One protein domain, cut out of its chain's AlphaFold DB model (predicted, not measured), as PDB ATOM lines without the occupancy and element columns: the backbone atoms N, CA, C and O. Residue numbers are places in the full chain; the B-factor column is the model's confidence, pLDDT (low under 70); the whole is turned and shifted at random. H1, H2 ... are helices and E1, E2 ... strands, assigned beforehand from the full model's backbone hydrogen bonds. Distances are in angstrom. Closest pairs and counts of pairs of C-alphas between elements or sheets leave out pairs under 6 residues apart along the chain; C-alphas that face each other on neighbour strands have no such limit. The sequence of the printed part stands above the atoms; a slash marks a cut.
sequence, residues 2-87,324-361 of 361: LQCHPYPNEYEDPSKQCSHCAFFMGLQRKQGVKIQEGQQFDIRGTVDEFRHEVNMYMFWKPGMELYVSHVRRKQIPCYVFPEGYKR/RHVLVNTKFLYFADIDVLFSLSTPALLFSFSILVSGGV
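This is residues 2 to 87 and 324 to 361 of the 361 residues of the protein "PAP_RNA-bind domain-containing protein" of Ensete ventricosum (UniProt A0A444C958). A twisted antiparallel sheet of four strands has one helix, H1, packed along its edge strand E3, while the short H2 lies away from the sheet. Residues 34 to 40, in the loop between E2 and H1, stick out. The printed part has 124 residues, with the named elements E1, E2, H1, E3, H2, E4 along the chain and the sheet order E1, E2, E4, E3. The class is mixed, helices and strands, with 55 residues in named elements, under half. It is only just compact, close to loose, with a radius of gyration of the C-alphas of 16.1 A and spans of 52 by 34 by 27 A.

E1, residues 2 to 11, bends by 64 degrees at residue 8 and forms a hairpin with E2, residues 19 to 29; N 5 and O 26 are 2.8 A apart, within hydrogen-bond range. E2 is antiparallel to E4, residues 349 to 357, at 161 degrees, with N 23 and O 353 at 2.9 A. E4 is antiparallel to E3, residues 64 to 72, at 163 degrees, with N 67 and O 354 at 2.8 A. H1, residues 44 to 55, is on the sheet at a height of 9.8 A, over E3 and along the strands, at 20 degrees to E3 on the local plane; their closest C-alphas, of Val 47 and Val 68, are 7.0 A apart. E2, H1 and E3 form a split strand-helix-strand unit, two strands running the same way with E4 between them, and its crossover is right-handed. H2, residues 330 to 333, is not on the sheet and is apart from H1. In H1 every O i to N i+4 pair is within hydrogen-bond range; H2 is too short for such a pair.

E1 begins at C-alpha 2 (-57.484, -7.226, -2.423) and E4 ends at C-alpha 357 (-28.076, -12.896, 2.607). From first to last C-alpha, E1 measures 24.1 A, E2 33.6 A, H1 16.2 A, E3 26.0 A, H2 5.4 A and E4 26.6 A.

The C-alphas farthest apart, of Lys 34 and Val 361, are 54.4 A apart. Residues 88 to 323 are not printed, and C-alphas 87 and 324 are 32.6 A apart across the cut. The links E2 to H1 and H2 to E4 are long. Mean pLDDT of the printed part is 74.2, and 44 residues are under 70, among them residues 324 to 355.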
ATOM      1  N   LEU A   2     -58.526  -7.673  -1.496       85.75
ATOM      2  CA  LEU A   2     -57.484  -7.226  -2.423       85.75
ATOM      3  C   LEU A   2     -57.329  -8.227  -3.577       85.75
ATOM      4  O   LEU A   2     -57.730  -9.383  -3.473       85.75
ATOM      5  N   GLN A   3     -56.768  -7.740  -4.673       88.38
ATOM      6  CA  GLN A   3     -56.299  -8.494  -5.824       88.38
ATOM      7  C   GLN A   3     -54.799  -8.224  -5.955       88.38
ATOM      8  O   GLN A   3     -54.363  -7.075  -5.825       88.38
ATOM      9  N   CYS A   4     -54.034  -9.283  -6.194       90.44
ATOM     10  CA  CYS A   4     -52.580  -9.254  -6.238       90.44
ATOM     11  C   CYS A   4     -52.095  -9.521  -7.663       90.44
ATOM     12  O   CYS A   4     -52.622 -10.394  -8.344       90.44
ATOM     13  N   HIS A   5     -51.078  -8.783  -8.098       91.19
ATOM     14  CA  HIS A   5     -50.411  -8.958  -9.385       91.19
ATOM     15  C   HIS A   5     -48.909  -9.140  -9.131       91.19
ATOM     16  O   HIS A   5     -48.206  -8.134  -8.996       91.19
ATOM     17  N   PRO A   6     -48.404 -10.379  -8.977       89.44
ATOM     18  CA  PRO A   6     -46.976 -10.612  -8.795       89.44
ATOM     19  C   PRO A   6     -46.200 -10.119 -10.021       89.44
ATOM     20  O   PRO A   6     -46.605 -10.365 -11.157       89.44
ATOM     21  N   TYR A   7     -45.079  -9.436  -9.798       87.50
ATOM     22  CA  TYR A   7     -44.118  -9.128 -10.847       87.50
ATOM     23  C   TYR A   7     -42.910 -10.062 -10.669       87.50
ATOM     24  O   TYR A   7     -42.231  -9.970  -9.647       87.50
ATOM     25  N   PRO A   8     -42.661 -11.002 -11.602       88.06
ATOM     26  CA  PRO A   8     -41.725 -12.110 -11.385       88.06
ATOM     27  C   PRO A   8     -40.248 -11.705 -11.491       88.06
ATOM     28  O   PRO A   8     -39.373 -12.535 -11.254       88.06
ATOM     29  N   ASN A   9     -39.957 -10.459 -11.871       89.88
ATOM     30  CA  ASN A   9     -38.592  -9.979 -12.020       89.88
ATOM     31  C   ASN A   9     -37.933  -9.767 -10.652       89.88
ATOM     32  O   ASN A   9     -38.459  -9.075  -9.779       89.88
ATOM     33  N   GLU A  10     -36.740 -10.330 -10.535       92.44
ATOM     34  CA  GLU A  10     -35.795 -10.148  -9.441       92.44
ATOM     35  C   GLU A  10     -35.047  -8.814  -9.630       92.44
ATOM     36  O   GLU A  10     -34.585  -8.517 -10.734       92.44
ATOM     37  N   TYR A  11     -34.948  -8.001  -8.576       92.00
ATOM     38  CA  TYR A  11     -34.221  -6.727  -8.578       92.00
ATOM     39  C   TYR A  11     -33.125  -6.711  -7.513       92.00
ATOM     40  O   TYR A  11     -33.386  -6.968  -6.339       92.00
ATOM     41  N   GLU A  12     -31.918  -6.321  -7.903       92.19
ATOM     42  CA  GLU A  12     -30.802  -6.072  -6.988       92.19
ATOM     43  C   GLU A  12     -30.795  -4.594  -6.557       92.19
ATOM     44  O   GLU A  12     -31.241  -3.718  -7.299       92.19
ATOM     45  N   ASP A  13     -30.306  -4.305  -5.348       90.50
ATOM     46  CA  ASP A  13     -30.179  -2.928  -4.846       90.50
ATOM     47  C   ASP A  13     -28.701  -2.515  -4.922       90.50
ATOM     48  O   ASP A  13     -27.909  -2.998  -4.111       90.50
ATOM     49  N   PRO A  14     -28.306  -1.630  -5.858       89.62
ATOM     50  CA  PRO A  14     -26.903  -1.283  -6.081       89.62
ATOM     51  C   PRO A  14     -26.276  -0.470  -4.937       89.62
ATOM     52  O   PRO A  14     -25.087  -0.164  -4.995       89.62
ATOM     53  N   SER A  15     -27.045  -0.096  -3.906       89.50
ATOM     54  CA  SER A  15     -26.507   0.506  -2.680       89.50
ATOM     55  C   SER A  15     -26.044  -0.525  -1.641       89.50
ATOM     56  O   SER A  15     -25.328  -0.166  -0.703       89.50
ATOM     57  N   LYS A  16     -26.417  -1.804  -1.796       88.25
ATOM     58  CA  LYS A  16     -26.083  -2.883  -0.854       88.25
ATOM     59  C   LYS A  16     -24.835  -3.643  -1.303       88.25
ATOM     60  O   LYS A  16     -24.654  -3.939  -2.475       88.25
ATOM     61  N   GLN A  17     -23.978  -3.976  -0.338       87.38
ATOM     62  CA  GLN A  17     -22.676  -4.628  -0.568       87.38
ATOM     63  C   GLN A  17     -22.710  -6.156  -0.370       87.38
ATOM     64  O   GLN A  17     -21.679  -6.817  -0.450       87.38
ATOM     65  N   CYS A  18     -23.882  -6.717  -0.081       85.19
ATOM     66  CA  CYS A  18     -24.112  -8.139   0.168       85.19
ATOM     67  C   CYS A  18     -25.246  -8.656  -0.724       85.19
ATOM     68  O   CYS A  18     -26.051  -7.871  -1.231       85.19
ATOM     69  N   SER A  19     -25.303  -9.977  -0.911       90.06
ATOM     70  CA  SER A  19     -26.279 -10.646  -1.773       90.06
ATOM     71  C   SER A  19     -27.711 -10.273  -1.383       90.06
ATOM     72  O   SER A  19     -28.191 -10.634  -0.307       90.06
ATOM     73  N   HIS A  20     -28.387  -9.539  -2.265       91.56
ATOM     74  CA  HIS A  20     -29.710  -8.978  -2.025       91.56
ATOM     75  C   HIS A  20     -30.598  -9.141  -3.253       91.56
ATOM     76  O   HIS A  20     -30.235  -8.686  -4.336       91.56
ATOM     77  N   CYS A  21     -31.801  -9.672  -3.055       92.25
ATOM     78  CA  CYS A  21     -32.848  -9.661  -4.069       92.25
ATOM     79  C   CYS A  21     -34.134  -9.033  -3.523       92.25
ATOM     80  O   CYS A  21     -34.484  -9.192  -2.352       92.25
ATOM     81  N   ALA A  22     -34.839  -8.306  -4.386       92.81
ATOM     82  CA  ALA A  22     -36.122  -7.677  -4.119       92.81
ATOM     83  C   ALA A  22     -37.140  -8.045  -5.202       92.81
ATOM     84  O   ALA A  22     -36.820  -8.070  -6.391       92.81
ATOM     85  N   PHE A  23     -38.383  -8.270  -4.788       93.19
ATOM     86  CA  PHE A  23     -39.509  -8.599  -5.659       93.19
ATOM     87  C   PHE A  23     -40.692  -7.684  -5.349       93.19
ATOM     88  O   PHE A  23     -40.907  -7.280  -4.202       93.19
ATOM     89  N   PHE A  24     -41.483  -7.379  -6.378       92.94
ATOM     90  CA  PHE A  24     -42.594  -6.434  -6.288       92.94
ATOM     91  C   PHE A  24     -43.920  -7.089  -6.677       92.94
ATOM     92  O   PHE A  24     -43.988  -7.947  -7.554       92.94
ATOM     93  N   MET A  25     -45.003  -6.660  -6.037       93.56
ATOM     94  CA  MET A  25     -46.358  -7.134  -6.316       93.56
ATOM     95  C   MET A  25     -47.326  -5.949  -6.331       93.56
ATOM     96  O   MET A  25     -47.350  -5.135  -5.410       93.56
ATOM     97  N   GLY A  26     -48.132  -5.838  -7.384       92.88
ATOM     98  CA  GLY A  26     -49.204  -4.851  -7.473       92.88
ATOM     99  C   GLY A  26     -50.382  -5.228  -6.584       92.88
ATOM    100  O   GLY A  26     -50.912  -6.330  -6.704       92.88
ATOM    101  N   LEU A  27     -50.819  -4.303  -5.731       90.88
ATOM    102  CA  LEU A  27     -52.026  -4.428  -4.921       90.88
ATOM    103  C   LEU A  27     -53.132  -3.537  -5.496       90.88
ATOM    104  O   LEU A  27     -53.006  -2.308  -5.560       90.88
ATOM    105  N   GLN A  28     -54.246  -4.159  -5.875       87.00
ATOM    106  CA  GLN A  28     -55.452  -3.492  -6.359       87.00
ATOM    107  C   GLN A  28     -56.659  -3.876  -5.492       87.00
ATOM    108  O   GLN A  28     -56.748  -4.978  -4.957       87.00
ATOM    109  N   ARG A  29     -57.627  -2.967  -5.328       85.00
ATOM    110  CA  ARG A  29     -58.912  -3.299  -4.689       85.00
ATOM    111  C   ARG A  29     -59.766  -4.090  -5.684       85.00
ATOM    112  O   ARG A  29     -60.012  -3.587  -6.781       85.00
ATOM    113  N   LYS A  30     -60.229  -5.290  -5.312       84.62
ATOM    114  CA  LYS A  30     -61.101  -6.106  -6.175       84.62
ATOM    115  C   LYS A  30     -62.407  -5.348  -6.440       84.62
ATOM    116  O   LYS A  30     -63.104  -4.970  -5.498       84.62
ATOM    117  N   GLN A  31     -62.709  -5.103  -7.715       79.00
ATOM    118  CA  GLN A  31     -63.901  -4.361  -8.137       79.00
ATOM    119  C   GLN A  31     -65.188  -5.157  -7.847       79.00
ATOM    120  O   GLN A  31     -65.142  -6.364  -7.617       79.00
ATOM    121  N   GLY A  32     -66.338  -4.479  -7.810       76.62
ATOM    122  CA  GLY A  32     -67.649  -5.092  -7.537       76.62
ATOM    123  C   GLY A  32     -67.915  -5.469  -6.070       76.62
ATOM    124  O   GLY A  32     -69.071  -5.625  -5.682       76.62
ATOM    125  N   VAL A  33     -66.886  -5.553  -5.222       76.06
ATOM    126  CA  VAL A  33     -67.060  -5.707  -3.770       76.06
ATOM    127  C   VAL A  33     -67.599  -4.397  -3.187       76.06
ATOM    128  O   VAL A  33     -66.984  -3.346  -3.364       76.06
ATOM    129  N   LYS A  34     -68.719  -4.453  -2.452       66.12
ATOM    130  CA  LYS A  34     -69.215  -3.308  -1.669       66.12
ATOM    131  C   LYS A  34     -68.195  -2.970  -0.579       66.12
ATOM    132  O   LYS A  34     -68.027  -3.729   0.370       66.12
ATOM    133  N   ILE A  35     -67.509  -1.845  -0.739       68.94
ATOM    134  CA  ILE A  35     -66.528  -1.306   0.206       68.94
ATOM    135  C   ILE A  35     -67.158  -0.073   0.854       68.94
ATOM    136  O   ILE A  35     -67.715   0.762   0.142       68.94
ATOM    137  N   GLN A  36     -67.070   0.057   2.180       72.12
ATOM    138  CA  GLN A  36     -67.434   1.313   2.838       72.12
ATOM    139  C   GLN A  36     -66.389   2.374   2.482       72.12
ATOM    140  O   GLN A  36     -65.183   2.128   2.582       72.12
ATOM    141  N   GLU A  37     -66.834   3.535   2.011       65.69
ATOM    142  CA  GLU A  37     -65.929   4.589   1.559       65.69
ATOM    143  C   GLU A  37     -65.047   5.067   2.727       65.69
ATOM    144  O   GLU A  37     -65.521   5.273   3.839       65.69
ATOM    145  N   GLY A  38     -63.732   5.143   2.498       69.25
ATOM    146  CA  GLY A  38     -62.733   5.362   3.553       69.25
ATOM    147  C   GLY A  38     -62.147   4.094   4.196       69.25
ATOM    148  O   GLY A  38     -61.073   4.179   4.786       69.25
ATOM    149  N   GLN A  39     -62.742   2.902   4.031       76.06
ATOM    150  CA  GLN A  39     -62.172   1.660   4.576       76.06
ATOM    151  C   GLN A  39     -60.778   1.390   3.982       76.06
ATOM    152  O   GLN A  39     -60.626   1.182   2.770       76.06
ATOM    153  N   GLN A  40     -59.746   1.376   4.828       81.00
ATOM    154  CA  GLN A  40     -58.395   0.942   4.469       81.00
ATOM    155  C   GLN A  40     -58.315  -0.592   4.480       81.00
ATOM    156  O   GLN A  40     -58.957  -1.250   5.293       81.00
ATOM    157  N   PHE A  41     -57.515  -1.163   3.576       81.06
ATOM    158  CA  PHE A  41     -57.075  -2.548   3.721       81.06
ATOM    159  C   PHE A  41     -55.854  -2.551   4.633       81.06
ATOM    160  O   PHE A  41     -54.789  -2.082   4.234       81.06
ATOM    161  N   ASP A  42     -56.037  -3.031   5.859       85.44
ATOM    162  CA  ASP A  42     -54.911  -3.505   6.651       85.44
ATOM    163  C   ASP A  42     -54.444  -4.839   6.059       85.44
ATOM    164  O   ASP A  42     -55.259  -5.668   5.650       85.44
ATOM    165  N   ILE A  43     -53.130  -5.002   5.967       88.75
ATOM    166  CA  ILE A  43     -52.471  -6.210   5.461       88.75
ATOM    167  C   ILE A  43     -51.441  -6.753   6.455       88.75
ATOM    168  O   ILE A  43     -50.860  -7.794   6.177       88.75
ATOM    169  N   ARG A  44     -51.220  -6.078   7.599       91.44
ATOM    170  CA  ARG A  44     -50.151  -6.390   8.567       91.44
ATOM    171  C   ARG A  44     -50.172  -7.852   9.006       91.44
ATOM    172  O   ARG A  44     -49.173  -8.527   8.812       91.44
ATOM    173  N   GLY A  45     -51.331  -8.362   9.437       91.19
ATOM    174  CA  GLY A  45     -51.494  -9.776   9.805       91.19
ATOM    175  C   GLY A  45     -51.002 -10.737   8.716       91.19
ATOM    176  O   GLY A  45     -50.157 -11.576   8.987       91.19
ATOM    177  N   THR A  46     -51.404 -10.529   7.460       91.31
ATOM    178  CA  THR A  46     -50.949 -11.344   6.318       91.31
ATOM    179  C   THR A  46     -49.458 -11.165   5.998       91.31
ATOM    180  O   THR A  46     -48.821 -12.098   5.510       91.31
ATOM    181  N   VAL A  47     -48.864  -9.996   6.278       91.19
ATOM    182  CA  VAL A  47     -47.405  -9.800   6.184       91.19
ATOM    183  C   VAL A  47     -46.680 -10.629   7.243       91.19
ATOM    184  O   VAL A  47     -45.679 -11.274   6.935       91.19
ATOM    185  N   ASP A  48     -47.173 -10.611   8.477       93.31
ATOM    186  CA  ASP A  48     -46.535 -11.267   9.616       93.31
ATOM    187  C   ASP A  48     -46.747 -12.792   9.593       93.31
ATOM    188  O   ASP A  48     -45.806 -13.535   9.866       93.31
ATOM    189  N   GLU A  49     -47.908 -13.267   9.125       94.00
ATOM    190  CA  GLU A  49     -48.165 -14.665   8.739       94.00
ATOM    191  C   GLU A  49     -47.150 -15.148   7.688       94.00
ATOM    192  O   GLU A  49     -46.483 -16.162   7.889       94.00
ATOM    193  N   PHE A  50     -46.970 -14.401   6.591       91.81
ATOM    194  CA  PHE A  50     -46.004 -14.741   5.539       91.81
ATOM    195  C   PHE A  50     -44.556 -14.759   6.052       91.81
ATOM    196  O   PHE A  50     -43.806 -15.688   5.750       91.81
ATOM    197  N   ARG A  51     -44.160 -13.767   6.862       91.62
ATOM    198  CA  ARG A  51     -42.840 -13.740   7.515       91.62
ATOM    199  C   ARG A  51     -42.638 -14.960   8.412       91.62
ATOM    200  O   ARG A  51     -41.559 -15.543   8.397       91.62
ATOM    201  N   HIS A  52     -43.659 -15.363   9.167       91.31
ATOM    202  CA  HIS A  52     -43.601 -16.543  10.023       91.31
ATOM    203  C   HIS A  52     -43.454 -17.835   9.203       91.31
ATOM    204  O   HIS A  52     -42.546 -18.615   9.486       91.31
ATOM    205  N   GLU A  53     -44.245 -18.022   8.139       91.31
ATOM    206  CA  GLU A  53     -44.121 -19.183   7.238       91.31
ATOM    207  C   GLU A  53     -42.721 -19.304   6.616       91.31
ATOM    208  O   GLU A  53     -42.167 -20.403   6.566       91.31
ATOM    209  N   VAL A  54     -42.121 -18.193   6.170       89.81
ATOM    210  CA  VAL A  54     -40.770 -18.212   5.582       89.81
ATOM    211  C   VAL A  54     -39.688 -18.421   6.648       89.81
ATOM    212  O   VAL A  54     -38.754 -19.184   6.411       89.81
ATOM    213  N   ASN A  55     -39.820 -17.832   7.839       88.38
ATOM    214  CA  ASN A  55     -38.872 -18.048   8.939       88.38
ATOM    215  C   ASN A  55     -38.924 -19.487   9.498       88.38
ATOM    216  O   ASN A  55     -37.933 -19.962  10.049       88.38
ATOM    217  N   MET A  56     -40.049 -20.197   9.338       89.56
ATOM    218  CA  MET A  56     -40.178 -21.629   9.650       89.56
ATOM    219  C   MET A  56     -39.609 -22.559   8.563       89.56
ATOM    220  O   MET A  56     -39.631 -23.782   8.727       89.56
ATOM    221  N   TYR A  57     -39.100 -22.032   7.446       90.25
ATOM    222  CA  TYR A  57     -38.557 -22.851   6.364       90.25
ATOM    223  C   TYR A  57     -37.283 -23.592   6.806       90.25
ATOM    224  O   TYR A  57     -36.303 -22.978   7.218       90.25
ATOM    225  N   MET A  58     -37.261 -24.922   6.654       87.19
ATOM    226  CA  MET A  58     -36.197 -25.814   7.165       87.19
ATOM    227  C   MET A  58     -34.766 -25.476   6.693       87.19
ATOM    228  O   MET A  58     -33.789 -25.906   7.307       87.19
ATOM    229  N   PHE A  59     -34.622 -24.718   5.601       87.69
ATOM    230  CA  PHE A  59     -33.323 -24.297   5.066       87.69
ATOM    231  C   PHE A  59     -32.941 -22.849   5.404       87.69
ATOM    232  O   PHE A  59     -31.869 -22.418   4.980       87.69
ATOM    233  N   TRP A  60     -33.747 -22.121   6.187       89.00
ATOM    234  CA  TRP A  60     -33.388 -20.799   6.713       89.00
ATOM    235  C   TRP A  60     -32.071 -20.866   7.504       89.00
ATOM    236  O   TRP A  60     -31.798 -21.856   8.197       89.00
ATOM    237  N   LYS A  61     -31.220 -19.839   7.382       88.75
ATOM    238  CA  LYS A  61     -29.897 -19.779   8.030       88.75
ATOM    239  C   LYS A  61     -29.697 -18.465   8.788       88.75
ATOM    240  O   LYS A  61     -30.207 -17.437   8.350       88.75
ATOM    241  N   PRO A  62     -28.914 -18.461   9.884       89.31
ATOM    242  CA  PRO A  62     -28.399 -17.223  10.463       89.31
ATOM    243  C   PRO A  62     -27.701 -16.377   9.387       89.31
ATOM    244  O   PRO A  62     -26.952 -16.920   8.577       89.31
ATOM    245  N   GLY A  63     -27.969 -15.070   9.359       88.62
ATOM    246  CA  GLY A  63     -27.494 -14.164   8.303       88.62
ATOM    247  C   GLY A  63     -28.392 -14.091   7.058       88.62
ATOM    248  O   GLY A  63     -28.120 -13.284   6.173       88.62
ATOM    249  N   MET A  64     -29.469 -14.881   6.980       89.88
ATOM    250  CA  MET A  64     -30.607 -14.577   6.105       89.88
ATOM    251  C   MET A  64     -31.576 -13.644   6.834       89.88
ATOM    252  O   MET A  64     -31.867 -13.849   8.014       89.88
ATOM    253  N   GLU A  65     -32.101 -12.646   6.125       90.25
ATOM    254  CA  GLU A  65     -33.063 -11.670   6.643       90.25
ATOM    255  C   GLU A  65     -34.173 -11.438   5.608       90.25
ATOM    256  O   GLU A  65     -33.893 -11.237   4.425       90.25
ATOM    257  N   LEU A  66     -35.440 -11.459   6.042       92.38
ATOM    258  CA  LEU A  66     -36.605 -11.200   5.190       92.38
ATOM    259  C   LEU A  66     -37.260  -9.873   5.584       92.38
ATOM    260  O   LEU A  66     -37.963  -9.774   6.590       92.38
ATOM    261  N   TYR A  67     -37.103  -8.871   4.729       91.50
ATOM    262  CA  TYR A  67     -37.811  -7.605   4.832       91.50
ATOM    263  C   TYR A  67     -39.055  -7.633   3.950       91.50
ATOM    264  O   TYR A  67     -39.014  -8.039   2.792       91.50
ATOM    265  N   VAL A  68     -40.182  -7.174   4.489       92.81
ATOM    266  CA  VAL A  68     -41.458  -7.121   3.764       92.81
ATOM    267  C   VAL A  68     -42.144  -5.805   4.091       92.81
ATOM    268  O   VAL A  68     -42.264  -5.458   5.268       92.81
ATOM    269  N   SER A  69     -42.539  -5.057   3.063       90.81
ATOM    270  CA  SER A  69     -42.936  -3.651   3.168       90.81
ATOM    271  C   SER A  69     -44.024  -3.273   2.159       90.81
ATOM    272  O   SER A  69     -44.137  -3.843   1.074       90.81
ATOM    273  N   HIS A  70     -44.828  -2.276   2.519       91.00
ATOM    274  CA  HIS A  70     -45.844  -1.685   1.653       91.00
ATOM    275  C   HIS A  70     -45.377  -0.300   1.193       91.00
ATOM    276  O   HIS A  70     -45.120   0.574   2.022       91.00
ATOM    277  N   VAL A  71     -45.292  -0.089  -0.121       91.31
ATOM    278  CA  VAL A  71     -44.761   1.140  -0.723       91.31
ATOM    279  C   VAL A  71     -45.763   1.755  -1.702       91.31
ATOM    280  O   VAL A  71     -46.286   1.114  -2.618       91.31
ATOM    281  N   ARG A  72     -46.050   3.054  -1.551       89.38
ATOM    282  CA  ARG A  72     -46.873   3.778  -2.536       89.38
ATOM    283  C   ARG A  72     -46.104   3.831  -3.861       89.38
ATOM    284  O   ARG A  72     -44.884   3.952  -3.851       89.38
ATOM    285  N   ARG A  73     -46.787   3.889  -5.015       86.81
ATOM    286  CA  ARG A  73     -46.137   3.980  -6.348       86.81
ATOM    287  C   ARG A  73     -45.107   5.122  -6.504       86.81
ATOM    288  O   ARG A  73     -44.272   5.064  -7.397       86.81
ATOM    289  N   LYS A  74     -45.150   6.152  -5.649       85.81
ATOM    290  CA  LYS A  74     -44.164   7.251  -5.609       85.81
ATOM    291  C   LYS A  74     -42.882   6.950  -4.806       85.81
ATOM    292  O   LYS A  74     -41.949   7.735  -4.873       85.81
ATOM    293  N   GLN A  75     -42.873   5.882  -4.012       89.69
ATOM    294  CA  GLN A  75     -41.796   5.485  -3.093       89.69
ATOM    295  C   GLN A  75     -41.010   4.265  -3.600       89.69
ATOM    296  O   GLN A  75     -40.122   3.783  -2.907       89.69
ATOM    297  N   ILE A  76     -41.345   3.744  -4.785       89.69
ATOM    298  CA  ILE A  76     -40.608   2.634  -5.396       89.69
ATOM    299  C   ILE A  76     -39.183   3.127  -5.719       89.69
ATOM    300  O   ILE A  76     -39.067   4.200  -6.323       89.69
ATOM    301  N   PRO A  77     -38.115   2.392  -5.354       90.06
ATOM    302  CA  PRO A  77     -36.743   2.809  -5.635       90.06
ATOM    303  C   PRO A  77     -36.465   3.009  -7.131       90.06
ATOM    304  O   PRO A  77     -37.004   2.304  -7.986       90.06
ATOM    305  N   CYS A  78     -35.576   3.947  -7.458       89.69
ATOM    306  CA  CYS A  78     -35.228   4.267  -8.844       89.69
ATOM    307  C   CYS A  78     -34.507   3.127  -9.582       89.69
ATOM    308  O   CYS A  78     -34.632   3.050 -10.798       89.69
ATOM    309  N   TYR A  79     -33.837   2.202  -8.884       90.56
ATOM    310  CA  TYR A  79     -33.259   1.005  -9.513       90.56
ATOM    311  C   TYR A  79     -34.326   0.043 -10.075       90.56
ATOM    312  O   TYR A  79     -34.025  -0.773 -10.940       90.56
ATOM    313  N   VAL A  80     -35.582   0.159  -9.623       89.94
ATOM    314  CA  VAL A  80     -36.722  -0.650 -10.093       89.94
ATOM    315  C   VAL A  80     -37.360  -0.047 -11.350       89.94
ATOM    316  O   VAL A  80     -37.836  -0.768 -12.225       89.94
ATOM    317  N   PHE A  81     -37.365   1.290 -11.431       86.69
ATOM    318  CA  PHE A  81     -37.911   2.085 -12.536       86.69
ATOM    319  C   PHE A  81     -37.009   3.312 -12.798       86.69
ATOM    320  O   PHE A  81     -37.302   4.391 -12.265       86.69
ATOM    321  N   PRO A  82     -35.933   3.181 -13.599       83.75
ATOM    322  CA  PRO A  82     -34.950   4.252 -13.828       83.75
ATOM    323  C   PRO A  82     -35.541   5.531 -14.436       83.75
ATOM    324  O   PRO A  82     -35.176   6.645 -14.061       83.75
ATOM    325  N   GLU A  83     -36.535   5.396 -15.314       80.75
ATOM    326  CA  GLU A  83     -37.281   6.500 -15.938       80.75
ATOM    327  C   GLU A  83     -38.207   7.223 -14.933       80.75
ATOM    328  O   GLU A  83     -38.715   8.328 -15.190       80.75
ATOM    329  N   GLY A  84     -38.406   6.603 -13.767       72.75
ATOM    330  CA  GLY A  84     -39.303   6.999 -12.694       72.75
ATOM    331  C   GLY A  84     -40.765   6.648 -12.968       72.75
ATOM    332  O   GLY A  84     -41.196   6.404 -14.092       72.75
ATOM    333  N   TYR A  85     -41.599   6.729 -11.930       68.25
ATOM    334  CA  TYR A  85     -43.049   6.496 -12.006       68.25
ATOM    335  C   TYR A  85     -43.831   7.582 -12.786       68.25
ATOM    336  O   TYR A  85     -45.040   7.741 -12.575       68.25
ATOM    337  N   LYS A  86     -43.168   8.365 -13.651       66.94
ATOM    338  CA  LYS A  86     -43.718   9.531 -14.357       66.94
ATOM    339  C   LYS A  86     -44.975   9.141 -15.135       66.94
ATOM    340  O   LYS A  86     -44.902   8.549 -16.205       66.94
ATOM    341  N   ARG A  87     -46.147   9.516 -14.605       61.72
ATOM    342  CA  ARG A  87     -47.424   9.392 -15.317       61.72
ATOM    343  C   ARG A  87     -47.284  10.105 -16.667       61.72
ATOM    344  O   ARG A  87     -47.009  11.308 -16.638       61.72
ATOM    345  N   ARG A 324     -35.423 -20.966  -7.079       48.88
ATOM    346  CA  ARG A 324     -36.375 -20.354  -8.033       48.88
ATOM    347  C   ARG A 324     -37.770 -20.999  -8.060       48.88
ATOM    348  O   ARG A 324     -38.713 -20.328  -8.459       48.88
ATOM    349  N   HIS A 325     -37.910 -22.258  -7.636       37.12
ATOM    350  CA  HIS A 325     -39.200 -22.962  -7.594       37.12
ATOM    351  C   HIS A 325     -39.819 -23.116  -6.197       37.12
ATOM    352  O   HIS A 325     -40.998 -23.442  -6.116       37.12
ATOM    353  N   VAL A 326     -39.069 -22.907  -5.109       41.75
ATOM    354  CA  VAL A 326     -39.543 -23.272  -3.756       41.75
ATOM    355  C   VAL A 326     -40.112 -22.079  -2.988       41.75
ATOM    356  O   VAL A 326     -41.050 -22.247  -2.214       41.75
ATOM    357  N   LEU A 327     -39.610 -20.860  -3.230       45.00
ATOM    358  CA  LEU A 327     -40.129 -19.664  -2.552       45.00
ATOM    359  C   LEU A 327     -41.420 -19.102  -3.182       45.00
ATOM    360  O   LEU A 327     -42.085 -18.263  -2.577       45.00
ATOM    361  N   VAL A 328     -41.834 -19.602  -4.352       45.88
ATOM    362  CA  VAL A 328     -43.183 -19.368  -4.899       45.88
ATOM    363  C   VAL A 328     -44.156 -20.352  -4.234       45.88
ATOM    364  O   VAL A 328     -44.695 -21.256  -4.869       45.88
ATOM    365  N   ASN A 329     -44.311 -20.199  -2.914       38.22
ATOM    366  CA  ASN A 329     -45.124 -21.046  -2.038       38.22
ATOM    367  C   ASN A 329     -46.526 -21.249  -2.646       38.22
ATOM    368  O   ASN A 329     -47.172 -20.284  -3.062       38.22
ATOM    369  N   THR A 330     -46.993 -22.500  -2.710       37.09
ATOM    370  CA  THR A 330     -48.120 -22.950  -3.549       37.09
ATOM    371  C   THR A 330     -49.411 -22.155  -3.331       37.09
ATOM    372  O   THR A 330     -50.201 -21.996  -4.260       37.09
ATOM    373  N   LYS A 331     -49.602 -21.580  -2.134       37.19
ATOM    374  CA  LYS A 331     -50.711 -20.667  -1.801       37.19
ATOM    375  C   LYS A 331     -50.794 -19.435  -2.718       37.19
ATOM    376  O   LYS A 331     -51.895 -18.970  -2.997       37.19
ATOM    377  N   PHE A 332     -49.664 -18.915  -3.206       42.12
ATOM    378  CA  PHE A 332     -49.626 -17.752  -4.102       42.12
ATOM    379  C   PHE A 332     -50.032 -18.083  -5.542       42.12
ATOM    380  O   PHE A 332     -50.592 -17.223  -6.221       42.12
ATOM    381  N   LEU A 333     -49.796 -19.315  -6.010       37.91
ATOM    382  CA  LEU A 333     -50.153 -19.726  -7.373       37.91
ATOM    383  C   LEU A 333     -51.677 -19.743  -7.572       37.91
ATOM    384  O   LEU A 333     -52.161 -19.242  -8.581       37.91
ATOM    385  N   TYR A 334     -52.441 -20.158  -6.554       34.62
ATOM    386  CA  TYR A 334     -53.912 -20.074  -6.539       34.62
ATOM    387  C   TYR A 334     -54.485 -18.640  -6.592       34.62
ATOM    388  O   TYR A 334     -55.700 -18.469  -6.682       34.62
ATOM    389  N   PHE A 335     -53.642 -17.603  -6.534       36.72
ATOM    390  CA  PHE A 335     -54.038 -16.196  -6.664       36.72
ATOM    391  C   PHE A 335     -53.640 -15.559  -8.011       36.72
ATOM    392  O   PHE A 335     -53.927 -14.378  -8.215       36.72
ATOM    393  N   ALA A 336     -52.970 -16.298  -8.905       33.66
ATOM    394  CA  ALA A 336     -52.278 -15.734 -10.069       33.66
ATOM    395  C   ALA A 336     -53.075 -15.736 -11.394       33.66
ATOM    396  O   ALA A 336     -52.688 -15.022 -12.319       33.66
ATOM    397  N   ASP A 337     -54.188 -16.471 -11.492       31.69
ATOM    398  CA  ASP A 337     -54.979 -16.627 -12.729       31.69
ATOM    399  C   ASP A 337     -55.895 -15.420 -13.044       31.69
ATOM    400  O   ASP A 337     -57.123 -15.525 -12.994       31.69
ATOM    401  N   ILE A 338     -55.321 -14.253 -13.380       39.38
ATOM    402  CA  ILE A 338     -56.041 -13.143 -14.044       39.38
ATOM    403  C   ILE A 338     -55.162 -12.482 -15.122       39.38
ATOM    404  O   ILE A 338     -54.055 -12.022 -14.840       39.38
ATOM    405  N   ASP A 339     -55.712 -12.360 -16.336       35.78
ATOM    406  CA  ASP A 339     -55.063 -11.792 -17.524       35.78
ATOM    407  C   ASP A 339     -54.473 -10.379 -17.358       35.78
ATOM    408  O   ASP A 339     -55.015  -9.487 -16.694       35.78
ATOM    409  N   VAL A 340     -53.361 -10.145 -18.062       39.59
ATOM    410  CA  VAL A 340     -52.583  -8.901 -17.995       39.59
ATOM    411  C   VAL A 340     -53.103  -7.857 -18.991       39.59
ATOM    412  O   VAL A 340     -52.645  -7.769 -20.127       39.59
ATOM    413  N   LEU A 341     -54.008  -6.988 -18.530       34.03
ATOM    414  CA  LEU A 341     -54.431  -5.776 -19.248       34.03
ATOM    415  C   LEU A 341     -54.306  -4.531 -18.349       34.03
ATOM    416  O   LEU A 341     -55.243  -4.099 -17.675       34.03
ATOM    417  N   PHE A 342     -53.101  -3.950 -18.320       37.56
ATOM    418  CA  PHE A 342     -52.743  -2.822 -17.449       37.56
ATOM    419  C   PHE A 342     -53.453  -1.507 -17.823       37.56
ATOM    420  O   PHE A 342     -52.969  -0.718 -18.636       37.56
ATOM    421  N   SER A 343     -54.553  -1.193 -17.134       32.09
ATOM    422  CA  SER A 343     -55.132   0.156 -17.140       32.09
ATOM    423  C   SER A 343     -54.399   1.068 -16.146       32.09
ATOM    424  O   SER A 343     -54.650   1.042 -14.942       32.09
ATOM    425  N   LEU A 344     -53.492   1.913 -16.650       42.16
ATOM    426  CA  LEU A 344     -52.616   2.825 -15.883       42.16
ATOM    427  C   LEU A 344     -53.336   3.999 -15.163       42.16
ATOM    428  O   LEU A 344     -52.722   5.029 -14.876       42.16
ATOM    429  N   SER A 345     -54.640   3.880 -14.892       36.00
ATOM    430  CA  SER A 345     -55.482   4.975 -14.387       36.00
ATOM    431  C   SER A 345     -55.679   4.971 -12.861       36.00
ATOM    432  O   SER A 345     -55.845   6.033 -12.260       36.00
ATOM    433  N   THR A 346     -55.641   3.802 -12.215       45.22
ATOM    434  CA  THR A 346     -55.886   3.650 -10.770       45.22
ATOM    435  C   THR A 346     -54.616   3.822  -9.921       45.22
ATOM    436  O   THR A 346     -53.503   3.560 -10.386       45.22
ATOM    437  N   PRO A 347     -54.746   4.248  -8.646       47.56
ATOM    438  CA  PRO A 347     -53.625   4.325  -7.715       47.56
ATOM    439  C   PRO A 347     -53.235   2.922  -7.226       47.56
ATOM    440  O   PRO A 347     -53.605   2.508  -6.129       47.56
ATOM    441  N   ALA A 348     -52.481   2.192  -8.048       55.69
ATOM    442  CA  ALA A 348     -51.836   0.953  -7.629       55.69
ATOM    443  C   ALA A 348     -50.902   1.226  -6.437       55.69
ATOM    444  O   ALA A 348     -50.017   2.088  -6.505       55.69
ATOM    445  N   LEU A 349     -51.111   0.484  -5.354       57.94
ATOM    446  CA  LEU A 349     -50.150   0.354  -4.264       57.94
ATOM    447  C   LEU A 349     -49.219  -0.805  -4.629       57.94
ATOM    448  O   LEU A 349     -49.685  -1.769  -5.236       57.94
ATOM    449  N   LEU A 350     -47.928  -0.722  -4.308       65.94
ATOM    450  CA  LEU A 350     -47.033  -1.866  -4.465       65.94
ATOM    451  C   LEU A 350     -46.688  -2.452  -3.098       65.94
ATOM    452  O   LEU A 350     -46.585  -1.761  -2.084       65.94
ATOM    453  N   PHE A 351     -46.493  -3.755  -3.101       64.62
ATOM    454  CA  PHE A 351     -45.882  -4.512  -2.031       64.62
ATOM    455  C   PHE A 351     -44.471  -4.889  -2.475       64.62
ATOM    456  O   PHE A 351     -44.265  -5.208  -3.649       64.62
ATOM    457  N   SER A 352     -43.512  -4.827  -1.561       68.38
ATOM    458  CA  SER A 352     -42.108  -5.143  -1.818       68.38
ATOM    459  C   SER A 352     -41.570  -6.049  -0.726       68.38
ATOM    460  O   SER A 352     -41.580  -5.674   0.452       68.38
ATOM    461  N   PHE A 353     -41.080  -7.224  -1.117       69.25
ATOM    462  CA  PHE A 353     -40.279  -8.070  -0.238       69.25
ATOM    463  C   PHE A 353     -38.835  -8.118  -0.730       69.25
ATOM    464  O   PHE A 353     -38.572  -8.030  -1.928       69.25
ATOM    465  N   SER A 354     -37.921  -8.239   0.219       65.94
ATOM    466  CA  SER A 354     -36.482  -8.250   0.021       65.94
ATOM    467  C   SER A 354     -35.871  -9.327   0.899       65.94
ATOM    468  O   SER A 354     -36.134  -9.347   2.101       65.94
ATOM    469  N   ILE A 355     -35.032 -10.183   0.322       65.69
ATOM    470  CA  ILE A 355     -34.172 -11.082   1.090       65.69
ATOM    471  C   ILE A 355     -32.754 -10.526   1.055       65.69
ATOM    472  O   ILE A 355     -32.217 -10.226  -0.014       65.69
ATOM    473  N   LEU A 356     -32.163 -10.389   2.238       70.12
ATOM    474  CA  LEU A 356     -30.738 -10.153   2.414       70.12
ATOM    475  C   LEU A 356     -30.076 -11.471   2.815       70.12
ATOM    476  O   LEU A 356     -30.593 -12.193   3.668       70.12
ATOM    477  N   VAL A 357     -28.942 -11.788   2.197       57.09
ATOM    478  CA  VAL A 357     -28.076 -12.896   2.607       57.09
ATOM    479  C   VAL A 357     -26.709 -12.310   2.935       57.09
ATOM    480  O   VAL A 357     -25.848 -12.136   2.070       57.09
ATOM    481  N   SER A 358     -26.522 -11.983   4.211       51.97
ATOM    482  CA  SER A 358     -25.261 -11.509   4.774       51.97
ATOM    483  C   SER A 358     -24.286 -12.677   4.915       51.97
ATOM    484  O   SER A 358     -24.109 -13.246   5.991       51.97
ATOM    485  N   GLY A 359     -23.663 -13.052   3.798       42.97
ATOM    486  CA  GLY A 359     -22.592 -14.042   3.775       42.97
ATOM    487  C   GLY A 359     -21.374 -13.551   4.558       42.97
ATOM    488  O   GLY A 359     -20.727 -12.588   4.152       42.97
ATOM    489  N   GLY A 360     -21.060 -14.226   5.665       40.94
ATOM    490  CA  GLY A 360     -19.740 -14.140   6.284       40.94
ATOM    491  C   GLY A 360     -18.703 -14.824   5.392       40.94
ATOM    492  O   GLY A 360     -18.970 -15.909   4.871       40.94
ATOM    493  N   VAL A 361     -17.552 -14.171   5.223       34.69
ATOM    494  CA  VAL A 361     -16.374 -14.651   4.478       34.69
ATOM    495  C   VAL A 361     -15.260 -14.956   5.471       34.69
ATOM    496  O   VAL A 361     -15.070 -14.108   6.373       34.69
TER     497      VAL A 361